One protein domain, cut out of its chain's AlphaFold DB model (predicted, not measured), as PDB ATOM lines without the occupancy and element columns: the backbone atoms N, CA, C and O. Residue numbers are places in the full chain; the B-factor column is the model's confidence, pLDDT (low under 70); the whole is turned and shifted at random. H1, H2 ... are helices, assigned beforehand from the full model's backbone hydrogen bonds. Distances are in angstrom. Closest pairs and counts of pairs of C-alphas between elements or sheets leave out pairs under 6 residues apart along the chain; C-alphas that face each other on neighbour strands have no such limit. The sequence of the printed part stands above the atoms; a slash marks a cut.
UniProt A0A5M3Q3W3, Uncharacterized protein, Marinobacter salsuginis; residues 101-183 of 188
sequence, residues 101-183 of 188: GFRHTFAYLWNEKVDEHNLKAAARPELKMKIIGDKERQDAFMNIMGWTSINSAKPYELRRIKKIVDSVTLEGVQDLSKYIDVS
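What this domain is: This is residues 101 to 183 of the 188 residues of an uncharacterized protein of Marinobacter salsuginis (UniProt A0A5M3Q3W3). A small body of residues 101 to 122 of H1, H2 and residues 154 to 160 of H3 has one long arm, residues 161 to 183, of which 161 to 177 belong to H3, sticking out of it; residues 123 to 128, of which 123 is the last residue of H1, stick out too. The printed part has 83 residues with three named helices, H1, H2, H3 in that order, and no named strand: all helix. It is loose, with a radius of gyration of the C-alphas of 16.9 A, and elongated, spanning 58 by 36 by 21 A.

How they stand to each other: H1, residues 101 to 123, and H2, residues 134 to 145, form a helical hairpin and only just touch, with 3 pairs of C-alphas within 8 A, on H1 through residues 107 to 114 alone; the closest C-alphas, of Ala 107 and Met 145, are 7.5 A apart. They run opposite ways at a shallow tilt of 34 degrees, only just short of steep. H3, residues 154 to 177, only just touches H1, also with 3 pairs, through residues 156 to 160 alone and residues 107 to 111 of H1; the closest C-alphas, of Tyr 108 and Tyr 156, are 7.1 A apart. Their tilt is steep, 55 degrees, the same way. H2 and H3 are apart. In H1, H2 and H3 every O i to N i+4 pair is within hydrogen-bond range.

Where its parts are: H1 begins at C-alpha 101 (172.884, 150.338, 169.551) and is 32.7 A long, H2 15.9 A. H3, 34.2 A, ends at C-alpha 177 (151.705, 120.213, 158.513).

The domain as a whole: The C-alphas of Thr 148 and Ser 183, the two farthest apart, are 58.2 A apart. The printed part has no cut, and both links are short. Residues 181 to 183 have pLDDT under 70.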
ATOM      1  N   GLY A 101     172.904 151.739 169.969       89.06
ATOM      2  CA  GLY A 101     172.884 150.338 169.551       89.06
ATOM      3  C   GLY A 101     173.682 149.442 170.491       89.06
ATOM      4  O   GLY A 101     173.168 148.411 170.897       89.06
ATOM      5  N   PHE A 102     174.855 149.882 170.966       90.56
ATOM      6  CA  PHE A 102     175.640 149.129 171.958       90.56
ATOM      7  C   PHE A 102     174.829 148.759 173.206       90.56
ATOM      8  O   PHE A 102     174.882 147.625 173.680       90.56
ATOM      9  N   ARG A 103     174.033 149.703 173.722       88.88
ATOM     10  CA  ARG A 103     173.182 149.473 174.895       88.88
ATOM     11  C   ARG A 103     172.036 148.510 174.576       88.88
ATOM     12  O   ARG A 103     171.721 147.668 175.411       88.88
ATOM     13  N   HIS A 104     171.440 148.608 173.386       91.00
ATOM     14  CA  HIS A 104     170.415 147.666 172.933       91.00
ATOM     15  C   HIS A 104     170.963 146.247 172.758       91.00
ATOM     16  O   HIS A 104     170.337 145.299 173.227       91.00
ATOM     17  N   THR A 105     172.133 146.107 172.135       92.62
ATOM     18  CA  THR A 105     172.803 144.820 171.927       92.62
ATOM     19  C   THR A 105     173.176 144.186 173.256       92.62
ATOM     20  O   THR A 105     172.862 143.021 173.474       92.62
ATOM     21  N   PHE A 106     173.762 144.950 174.183       92.94
ATOM     22  CA  PHE A 106     174.052 144.448 175.526       92.94
ATOM     23  C   PHE A 106     172.780 143.955 176.229       92.94
ATOM     24  O   PHE A 106     172.762 142.857 176.775       92.94
ATOM     25  N   ALA A 107     171.699 144.733 176.171       92.62
ATOM     26  CA  ALA A 107     170.425 144.355 176.768       92.62
ATOM     27  C   ALA A 107     169.829 143.069 176.174       92.62
ATOM     28  O   ALA A 107     169.290 142.243 176.912       92.62
ATOM     29  N   TYR A 108     169.930 142.900 174.856       92.12
ATOM     30  CA  TYR A 108     169.517 141.679 174.172       92.12
ATOM     31  C   TYR A 108     170.366 140.480 174.618       92.12
ATOM     32  O   TYR A 108     169.825 139.511 175.141       92.12
ATOM     33  N   LEU A 109     171.695 140.584 174.502       93.81
ATOM     34  CA  LEU A 109     172.626 139.505 174.845       93.81
ATOM     35  C   LEU A 109     172.537 139.099 176.319       93.81
ATOM     36  O   LEU A 109     172.657 137.921 176.640       93.81
ATOM     37  N   TRP A 110     172.306 140.056 177.218       95.00
ATOM     38  CA  TRP A 110     172.123 139.758 178.633       95.00
ATOM     39  C   TRP A 110     170.888 138.879 178.869       95.00
ATOM     40  O   TRP A 110     170.982 137.899 179.601       95.00
ATOM     41  N   ASN A 111     169.755 139.178 178.221       93.50
ATOM     42  CA  ASN A 111     168.542 138.365 178.361       93.50
ATOM     43  C   ASN A 111     168.740 136.947 177.808       93.50
ATOM     44  O   ASN A 111     168.390 135.989 178.493       93.50
ATOM     45  N   GLU A 112     169.383 136.813 176.643       93.88
ATOM     46  CA  GLU A 112     169.734 135.502 176.073       93.88
ATOM     47  C   GLU A 112     170.625 134.698 177.034       93.88
ATOM     48  O   GLU A 112     170.388 133.516 177.259       93.88
ATOM     49  N   LYS A 113     171.600 135.340 177.692       95.75
ATOM     50  CA  LYS A 113     172.452 134.668 178.685       95.75
ATOM     51  C   LYS A 113     171.690 134.209 179.926       95.75
ATOM     52  O   LYS A 113     172.033 133.169 180.486       95.75
ATOM     53  N   VAL A 114     170.662 134.941 180.357       95.38
ATOM     54  CA  VAL A 114     169.788 134.480 181.450       95.38
ATOM     55  C   VAL A 114     168.935 133.292 180.998       95.38
ATOM     56  O   VAL A 114     168.723 132.374 181.786       95.38
ATOM     57  N   ASP A 115     168.467 133.279 179.750       94.38
ATOM     58  CA  ASP A 115     167.746 132.129 179.191       94.38
ATOM     59  C   ASP A 115     168.635 130.884 179.102       94.38
ATOM     60  O   ASP A 115     168.260 129.834 179.622       94.38
ATOM     61  N   GLU A 116     169.849 131.010 178.558       95.81
ATOM     62  CA  GLU A 116     170.848 129.931 178.541       95.81
ATOM     63  C   GLU A 116     171.155 129.411 179.955       95.81
ATOM     64  O   GLU A 116     171.245 128.201 180.179       95.81
ATOM     65  N   HIS A 117     171.301 130.317 180.926       96.56
ATOM     66  CA  HIS A 117     171.533 129.961 182.322       96.56
ATOM     67  C   HIS A 117     170.372 129.149 182.907       96.56
ATOM     68  O   HIS A 117     170.606 128.113 183.529       96.56
ATOM     69  N   ASN A 118     169.131 129.591 182.691       96.19
ATOM     70  CA  ASN A 118     167.941 128.900 183.184       96.19
ATOM     71  C   ASN A 118     167.754 127.534 182.512       96.19
ATOM     72  O   ASN A 118     167.441 126.564 183.199       96.19
ATOM     73  N   LEU A 119     168.011 127.433 181.203       95.50
ATOM     74  CA  LEU A 119     168.013 126.158 180.480       95.50
ATOM     75  C   LEU A 119     169.056 125.197 181.056       95.50
ATOM     76  O   LEU A 119     168.748 124.038 181.322       95.50
ATOM     77  N   LYS A 120     170.276 125.681 181.316       96.75
ATOM     78  CA  LYS A 120     171.333 124.874 181.937       96.75
ATOM     79  C   LYS A 120     170.960 124.438 183.355       96.75
ATOM     80  O   LYS A 120     171.219 123.293 183.704       96.75
ATOM     81  N   ALA A 121     170.353 125.321 184.147       96.25
ATOM     82  CA  ALA A 121     169.893 125.003 185.497       96.25
ATOM     83  C   ALA A 121     168.795 123.926 185.494       96.25
ATOM     84  O   ALA A 121     168.840 123.013 186.312       96.25
ATOM     85  N   ALA A 122     167.854 123.996 184.546       95.31
ATOM     86  CA  ALA A 122     166.797 122.998 184.388       95.31
ATOM     87  C   ALA A 122     167.331 121.650 183.872       95.31
ATOM     88  O   ALA A 122     166.923 120.601 184.361       95.31
ATOM     89  N   ALA A 123     168.265 121.672 182.917       96.25
ATOM     90  CA  ALA A 123     168.855 120.465 182.338       96.25
ATOM     91  C   ALA A 123     169.848 119.756 183.274       96.25
ATOM     92  O   ALA A 123     170.164 118.589 183.049       96.25
ATOM     93  N   ARG A 124     170.374 120.462 184.285       95.19
ATOM     94  CA  ARG A 124     171.388 119.954 185.218       95.19
ATOM     95  C   ARG A 124     171.049 120.256 186.685       95.19
ATOM     96  O   ARG A 124     171.738 121.070 187.318       95.19
ATOM     97  N   PRO A 125     170.000 119.624 187.250       91.44
ATOM     98  CA  PRO A 125     169.585 119.856 188.636       91.44
ATOM     99  C   PRO A 125     170.689 119.563 189.666       91.44
ATOM    100  O   PRO A 125     170.728 120.182 190.732       91.44
ATOM    101  N   GLU A 126     171.622 118.662 189.350       95.00
ATOM    102  CA  GLU A 126     172.759 118.287 190.195       95.00
ATOM    103  C   GLU A 126     173.724 119.448 190.464       95.00
ATOM    104  O   GLU A 126     174.355 119.493 191.521       95.00
ATOM    105  N   LEU A 127     173.802 120.419 189.544       93.56
ATOM    106  CA  LEU A 127     174.629 121.616 189.710       93.56
ATOM    107  C   LEU A 127     174.016 122.623 190.692       93.56
ATOM    108  O   LEU A 127     174.674 123.608 191.026       93.56
ATOM    109  N   LYS A 128     172.766 122.400 191.136       94.00
ATOM    110  CA  LYS A 128     172.024 123.270 192.068       94.00
ATOM    111  C   LYS A 128     172.054 124.746 191.653       94.00
ATOM    112  O   LYS A 128     172.097 125.648 192.489       94.00
ATOM    113  N   MET A 129     172.056 124.997 190.345       94.94
ATOM    114  CA  MET A 129     172.025 126.346 189.792       94.94
ATOM    115  C   MET A 129     170.655 126.971 190.057       94.94
ATOM    116  O   MET A 129     169.619 126.336 189.873       94.94
ATOM    117  N   LYS A 130     170.641 128.236 190.477       95.12
ATOM    118  CA  LYS A 130     169.397 128.965 190.730       95.12
ATOM    119  C   LYS A 130     168.688 129.276 189.411       95.12
ATOM    120  O   LYS A 130     169.268 129.925 188.553       95.12
ATOM    121  N   ILE A 131     167.421 128.912 189.265       95.69
ATOM    122  CA  ILE A 131     166.603 129.434 188.162       95.69
ATOM    123  C   ILE A 131     166.249 130.891 188.473       95.69
ATOM    124  O   ILE A 131     165.750 131.196 189.554       95.69
ATOM    125  N   ILE A 132     166.522 131.791 187.531       95.69
ATOM    126  CA  ILE A 132     166.231 133.220 187.659       95.69
ATOM    127  C   ILE A 132     164.806 133.458 187.155       95.69
ATOM    128  O   ILE A 132     164.556 133.379 185.950       95.69
ATOM    129  N   GLY A 133     163.881 133.731 188.077       94.12
ATOM    130  CA  GLY A 133     162.484 134.034 187.749       94.12
ATOM    131  C   GLY A 133     162.298 135.434 187.155       94.12
ATOM    132  O   GLY A 133     163.197 136.275 187.223       94.12
ATOM    133  N   ASP A 134     161.115 135.719 186.606       90.19
ATOM    134  CA  ASP A 134     160.868 136.959 185.850       90.19
ATOM    135  C   ASP A 134     161.062 138.232 186.681       90.19
ATOM    136  O   ASP A 134     161.713 139.169 186.223       90.19
ATOM    137  N   LYS A 135     160.588 138.250 187.934       90.94
ATOM    138  CA  LYS A 135     160.794 139.393 188.835       90.94
ATOM    139  C   LYS A 135     162.281 139.640 189.107       90.94
ATOM    140  O   LYS A 135     162.750 140.766 188.991       90.94
ATOM    141  N   GLU A 136     163.031 138.590 189.434       93.88
ATOM    142  CA  GLU A 136     164.464 138.698 189.731       93.88
ATOM    143  C   GLU A 136     165.261 139.121 188.499       93.88
ATOM    144  O   GLU A 136     166.147 139.971 188.587       93.88
ATOM    145  N   ARG A 137     164.909 138.563 187.335       93.62
ATOM    146  CA  ARG A 137     165.449 138.977 186.042       93.62
ATOM    147  C   ARG A 137     165.190 140.459 185.817       93.62
ATOM    148  O   ARG A 137     166.126 141.177 185.485       93.62
ATOM    149  N   GLN A 138     163.953 140.913 185.987       92.00
ATOM    150  CA  GLN A 138     163.561 142.302 185.780       92.00
ATOM    151  C   GLN A 138     164.324 143.247 186.714       92.00
ATOM    152  O   GLN A 138     164.885 144.240 186.248       92.00
ATOM    153  N   ASP A 139     164.399 142.923 188.004       91.50
ATOM    154  CA  ASP A 139     165.100 143.734 189.000       91.50
ATOM    155  C   ASP A 139     166.610 143.799 188.696       91.50
ATOM    156  O   ASP A 139     167.193 144.889 188.649       91.50
ATOM    157  N   ALA A 140     167.238 142.659 188.381       92.50
ATOM    158  CA  ALA A 140     168.644 142.600 187.976       92.50
ATOM    159  C   ALA A 140     168.899 143.355 186.662       92.50
ATOM    160  O   ALA A 140     169.892 144.075 186.532       92.50
ATOM    161  N   PHE A 141     167.990 143.242 185.696       92.25
ATOM    162  CA  PHE A 141     168.098 143.901 184.402       92.25
ATOM    163  C   PHE A 141     167.982 145.420 184.534       92.25
ATOM    164  O   PHE A 141     168.822 146.153 184.008       92.25
ATOM    165  N   MET A 142     166.995 145.908 185.292       91.44
ATOM    166  CA  MET A 142     166.874 147.330 185.611       91.44
ATOM    167  C   MET A 142     168.124 147.841 186.325       91.44
ATOM    168  O   MET A 142     168.625 148.905 185.955       91.44
ATOM    169  N   ASN A 143     168.664 147.078 187.284       90.75
ATOM    170  CA  ASN A 143     169.889 147.454 187.978       90.75
ATOM    171  C   ASN A 143     171.070 147.569 187.009       90.75
ATOM    172  O   ASN A 143     171.653 148.641 186.922       90.75
ATOM    173  N   ILE A 144     171.372 146.534 186.220       91.25
ATOM    174  CA  ILE A 144     172.542 146.495 185.323       91.25
ATOM    175  C   ILE A 144     172.436 147.533 184.200       91.25
ATOM    176  O   ILE A 144     173.431 148.165 183.822       91.25
ATOM    177  N   MET A 145     171.233 147.764 183.680       89.56
ATOM    178  CA  MET A 145     170.994 148.836 182.715       89.56
ATOM    179  C   MET A 145     171.042 150.208 183.399       89.56
ATOM    180  O   MET A 145     171.380 151.214 182.770       89.56
ATOM    181  N   GLY A 146     170.778 150.267 184.698       89.06
ATOM    182  CA  GLY A 146     170.670 151.493 185.467       89.06
ATOM    183  C   GLY A 146     169.420 152.262 185.076       89.06
ATOM    184  O   GLY A 146     169.525 153.437 184.758       89.06
ATOM    185  N   TRP A 147     168.264 151.607 185.010       88.62
ATOM    186  CA  TRP A 147     166.977 152.264 184.783       88.62
ATOM    187  C   TRP A 147     166.220 152.434 186.095       88.62
ATOM    188  O   TRP A 147     166.165 151.518 186.906       88.62
ATOM    189  N   THR A 148     165.586 153.593 186.270       84.38
ATOM    190  CA  THR A 148     164.678 153.861 187.399       84.38
ATOM    191  C   THR A 148     163.234 153.442 187.131       84.38
ATOM    192  O   THR A 148     162.438 153.352 188.057       84.38
ATOM    193  N   SER A 149     162.869 153.237 185.863       86.88
ATOM    194  CA  SER A 149     161.499 152.946 185.449       86.88
ATOM    195  C   SER A 149     161.445 151.671 184.627       86.88
ATOM    196  O   SER A 149     162.144 151.546 183.615       86.88
ATOM    197  N   ILE A 150     160.525 150.789 185.012       85.31
ATOM    198  CA  ILE A 150     160.237 149.538 184.313       85.31
ATOM    199  C   ILE A 150     159.834 149.743 182.848       85.31
ATOM    200  O   ILE A 150     160.143 148.921 181.987       85.31
ATOM    201  N   ASN A 151     159.247 150.896 182.517       88.94
ATOM    202  CA  ASN A 151     158.883 151.233 181.140       88.94
ATOM    203  C   ASN A 151     160.096 151.248 180.200       88.94
ATOM    204  O   ASN A 151     159.944 151.033 179.001       88.94
ATOM    205  N   SER A 152     161.306 151.453 180.733       86.19
ATOM    206  CA  SER A 152     162.541 151.384 179.945       86.19
ATOM    207  C   SER A 152     162.943 149.945 179.595       86.19
ATOM    208  O   SER A 152     163.606 149.735 178.580       86.19
ATOM    209  N   ALA A 153     162.535 148.960 180.404       86.75
ATOM    210  CA  ALA A 153     162.829 147.545 180.182       86.75
ATOM    211  C   ALA A 153     161.743 146.824 179.369       86.75
ATOM    212  O   ALA A 153     162.067 145.917 178.600       86.75
ATOM    213  N   LYS A 154     160.483 147.270 179.472       89.75
ATOM    214  CA  LYS A 154     159.316 146.656 178.816       89.75
ATOM    215  C   LYS A 154     159.517 146.329 177.321       89.75
ATOM    216  O   LYS A 154     159.173 145.222 176.918       89.75
ATOM    217  N   PRO A 155     160.120 147.194 176.476       90.19
ATOM    218  CA  PRO A 155     160.336 146.857 175.064       90.19
ATOM    219  C   PRO A 155     161.281 145.665 174.830       90.19
ATOM    220  O   PRO A 155     161.228 145.028 173.781       90.19
ATOM    221  N   TYR A 156     162.190 145.374 175.760       89.88
ATOM    222  CA  TYR A 156     163.097 144.226 175.652       89.88
ATOM    223  C   TYR A 156     162.403 142.939 176.067       89.88
ATOM    224  O   TYR A 156     162.525 141.935 175.373       89.88
ATOM    225  N   GLU A 157     161.623 143.006 177.142       88.38
ATOM    226  CA  GLU A 157     160.794 141.899 177.602       88.38
ATOM    227  C   GLU A 157     159.781 141.484 176.531       88.38
ATOM    228  O   GLU A 157     159.742 140.320 176.144       88.38
ATOM    229  N   LEU A 158     159.051 142.445 175.953       90.38
ATOM    230  CA  LEU A 158     158.098 142.174 174.874       90.38
ATOM    231  C   LEU A 158     158.766 141.541 173.650       90.38
ATOM    232  O   LEU A 158     158.207 140.624 173.058       90.38
ATOM    233  N   ARG A 159     159.971 141.990 173.274       90.06
ATOM    234  CA  ARG A 159     160.725 141.382 172.163       90.06
ATOM    235  C   ARG A 159     161.146 139.950 172.471       90.06
ATOM    236  O   ARG A 159     161.033 139.097 171.596       90.06
ATOM    237  N   ARG A 160     161.597 139.681 173.699       90.44
ATOM    238  CA  ARG A 160     161.935 138.326 174.150       90.44
ATOM    239  C   ARG A 160     160.705 137.416 174.127       90.44
ATOM    240  O   ARG A 160     160.770 136.339 173.547       90.44
ATOM    241  N   ILE A 161     159.588 137.859 174.709       90.38
ATOM    242  CA  ILE A 161     158.326 137.103 174.716       90.38
ATOM    243  C   ILE A 161     157.870 136.839 173.284       90.38
ATOM    244  O   ILE A 161     157.573 135.698 172.951       90.38
ATOM    245  N   LYS A 162     157.888 137.858 172.416       93.25
ATOM    246  CA  LYS A 162     157.532 137.695 171.006       93.25
ATOM    247  C   LYS A 162     158.400 136.633 170.325       93.25
ATOM    248  O   LYS A 162     157.849 135.768 169.666       93.25
ATOM    249  N   LYS A 163     159.723 136.650 170.523       91.00
ATOM    250  CA  LYS A 163     160.636 135.636 169.962       91.00
ATOM    251  C   LYS A 163     160.256 134.215 170.396       91.00
ATOM    252  O   LYS A 163     160.261 133.307 169.574       91.00
ATOM    253  N   ILE A 164     159.910 134.031 171.671       89.56
ATOM    254  CA  ILE A 164     159.469 132.735 172.207       89.56
ATOM    255  C   ILE A 164     158.134 132.322 171.575       89.56
ATOM    256  O   ILE A 164     158.015 131.206 171.080       89.56
ATOM    257  N   VAL A 165     157.155 133.228 171.543       92.44
ATOM    258  CA  VAL A 165     155.832 132.976 170.952       92.44
ATOM    259  C   VAL A 165     155.943 132.639 169.467       92.44
ATOM    260  O   VAL A 165     155.326 131.674 169.023       92.44
ATOM    261  N   ASP A 166     156.749 133.382 168.707       93.88
ATOM    262  CA  ASP A 166     156.997 133.119 167.287       93.88
ATOM    263  C   ASP A 166     157.604 131.715 167.096       93.88
ATOM    264  O   ASP A 166     157.169 130.976 166.217       93.88
ATOM    265  N   SER A 167     158.563 131.320 167.945       92.56
ATOM    266  CA  SER A 167     159.197 129.993 167.895       92.56
ATOM    267  C   SER A 167     158.205 128.862 168.174       92.56
ATOM    268  O   SER A 167     158.161 127.896 167.419       92.56
ATOM    269  N   VAL A 168     157.396 128.988 169.230       93.50
ATOM    270  CA  VAL A 168     156.379 127.984 169.595       93.50
ATOM    271  C   VAL A 168     155.291 127.897 168.524       93.50
ATOM    272  O   VAL A 168     154.836 126.812 168.176       93.50
ATOM    273  N   THR A 169     154.890 129.039 167.961       93.31
ATOM    274  CA  THR A 169     153.910 129.082 166.868       93.31
ATOM    275  C   THR A 169     154.450 128.371 165.631       93.31
ATOM    276  O   THR A 169     153.726 127.595 165.011       93.31
ATOM    277  N   LEU A 170     155.721 128.599 165.280       92.00
ATOM    278  CA  LEU A 170     156.363 127.935 164.149       92.00
ATOM    279  C   LEU A 170     156.422 126.415 164.341       92.00
ATOM    280  O   LEU A 170     156.075 125.687 163.415       92.00
ATOM    281  N   GLU A 171     156.808 125.947 165.529       92.38
ATOM    282  CA  GLU A 171     156.817 124.519 165.874       92.38
ATOM    283  C   GLU A 171     155.417 123.905 165.732       92.38
ATOM    284  O   GLU A 171     155.245 122.911 165.029       92.38
ATOM    285  N   GLY A 172     154.388 124.559 166.281       91.62
ATOM    286  CA  GLY A 172     153.006 124.095 166.156       91.62
ATOM    287  C   GLY A 172     152.512 124.034 164.705       91.62
ATOM    288  O   GLY A 172     151.858 123.069 164.312       91.62
ATOM    289  N   VAL A 173     152.854 125.026 163.875       92.19
ATOM    290  CA  VAL A 173     152.529 125.012 162.436       92.19
ATOM    291  C   VAL A 173     153.248 123.865 161.713       92.19
ATOM    292  O   VAL A 173     152.652 123.209 160.859       92.19
ATOM    293  N   GLN A 174     154.510 123.599 162.057       91.12
ATOM    294  CA  GLN A 174     155.285 122.485 161.499       91.12
ATOM    295  C   GLN A 174     154.760 121.117 161.946       91.12
ATOM    296  O   GLN A 174     154.839 120.157 161.185       91.12
ATOM    297  N   ASP A 175     154.218 121.010 163.153       91.12
ATOM    298  CA  ASP A 175     153.588 119.778 163.614       91.12
ATOM    299  C   ASP A 175     152.249 119.535 162.924       91.12
ATOM    300  O   ASP A 175     151.985 118.416 162.485       91.12
ATOM    301  N   LEU A 176     151.429 120.575 162.756       89.00
ATOM    302  CA  LEU A 176     150.163 120.479 162.027       89.00
ATOM    303  C   LEU A 176     150.365 120.080 160.563       89.00
ATOM    304  O   LEU A 176     149.574 119.298 160.036       89.00
ATOM    305  N   SER A 177     151.432 120.556 159.914       86.38
ATOM    306  CA  SER A 177     151.705 120.213 158.513       86.38
ATOM    307  C   SER A 177     151.952 118.717 158.294       86.38
ATOM    308  O   SER A 177     151.652 118.216 157.215       86.38
ATOM    309  N   LYS A 178     152.394 117.974 159.321       86.81
ATOM    310  CA  LYS A 178     152.561 116.507 159.263       86.81
ATOM    311  C   LYS A 178     151.237 115.763 159.086       86.81
ATOM    312  O   LYS A 178     151.242 114.628 158.623       86.81
ATOM    313  N   TYR A 179     150.123 116.386 159.468       82.94
ATOM    314  CA  TYR A 179     148.779 115.811 159.378       82.94
ATOM    315  C   TYR A 179     147.994 116.313 158.159       82.94
ATOM    316  O   TYR A 179     146.867 115.873 157.938       82.94
ATOM    317  N   ILE A 180     148.562 117.233 157.373       78.94
ATOM    318  CA  ILE A 180     147.952 117.704 156.129       78.94
ATOM    319  C   ILE A 180     148.423 116.790 155.001       78.94
ATOM    320  O   ILE A 180     149.579 116.841 154.580       78.94
ATOM    321  N   ASP A 181     147.513 115.964 154.489       68.56
ATOM    322  CA  ASP A 181     147.771 115.155 153.303       68.56
ATOM    323  C   ASP A 181     147.721 116.036 152.044       68.56
ATOM    324  O   ASP A 181     146.662 116.384 151.518       68.56
ATOM    325  N   VAL A 182     148.900 116.424 151.562       64.88
ATOM    326  CA  VAL A 182     149.073 117.228 150.342       64.88
ATOM    327  C   VAL A 182     148.609 116.509 149.071       64.88
ATOM    328  O   VAL A 182     148.422 117.171 148.050       64.88
ATOM    329  N   SER A 183     148.353 115.194 149.115       59.72
ATOM    330  CA  SER A 183     147.804 114.455 147.968       59.72
ATOM    331  C   SER A 183     146.343 114.814 147.651       59.72
ATOM    332  O   SER A 183     145.907 114.655 146.513       59.72
TER     333      SER A 183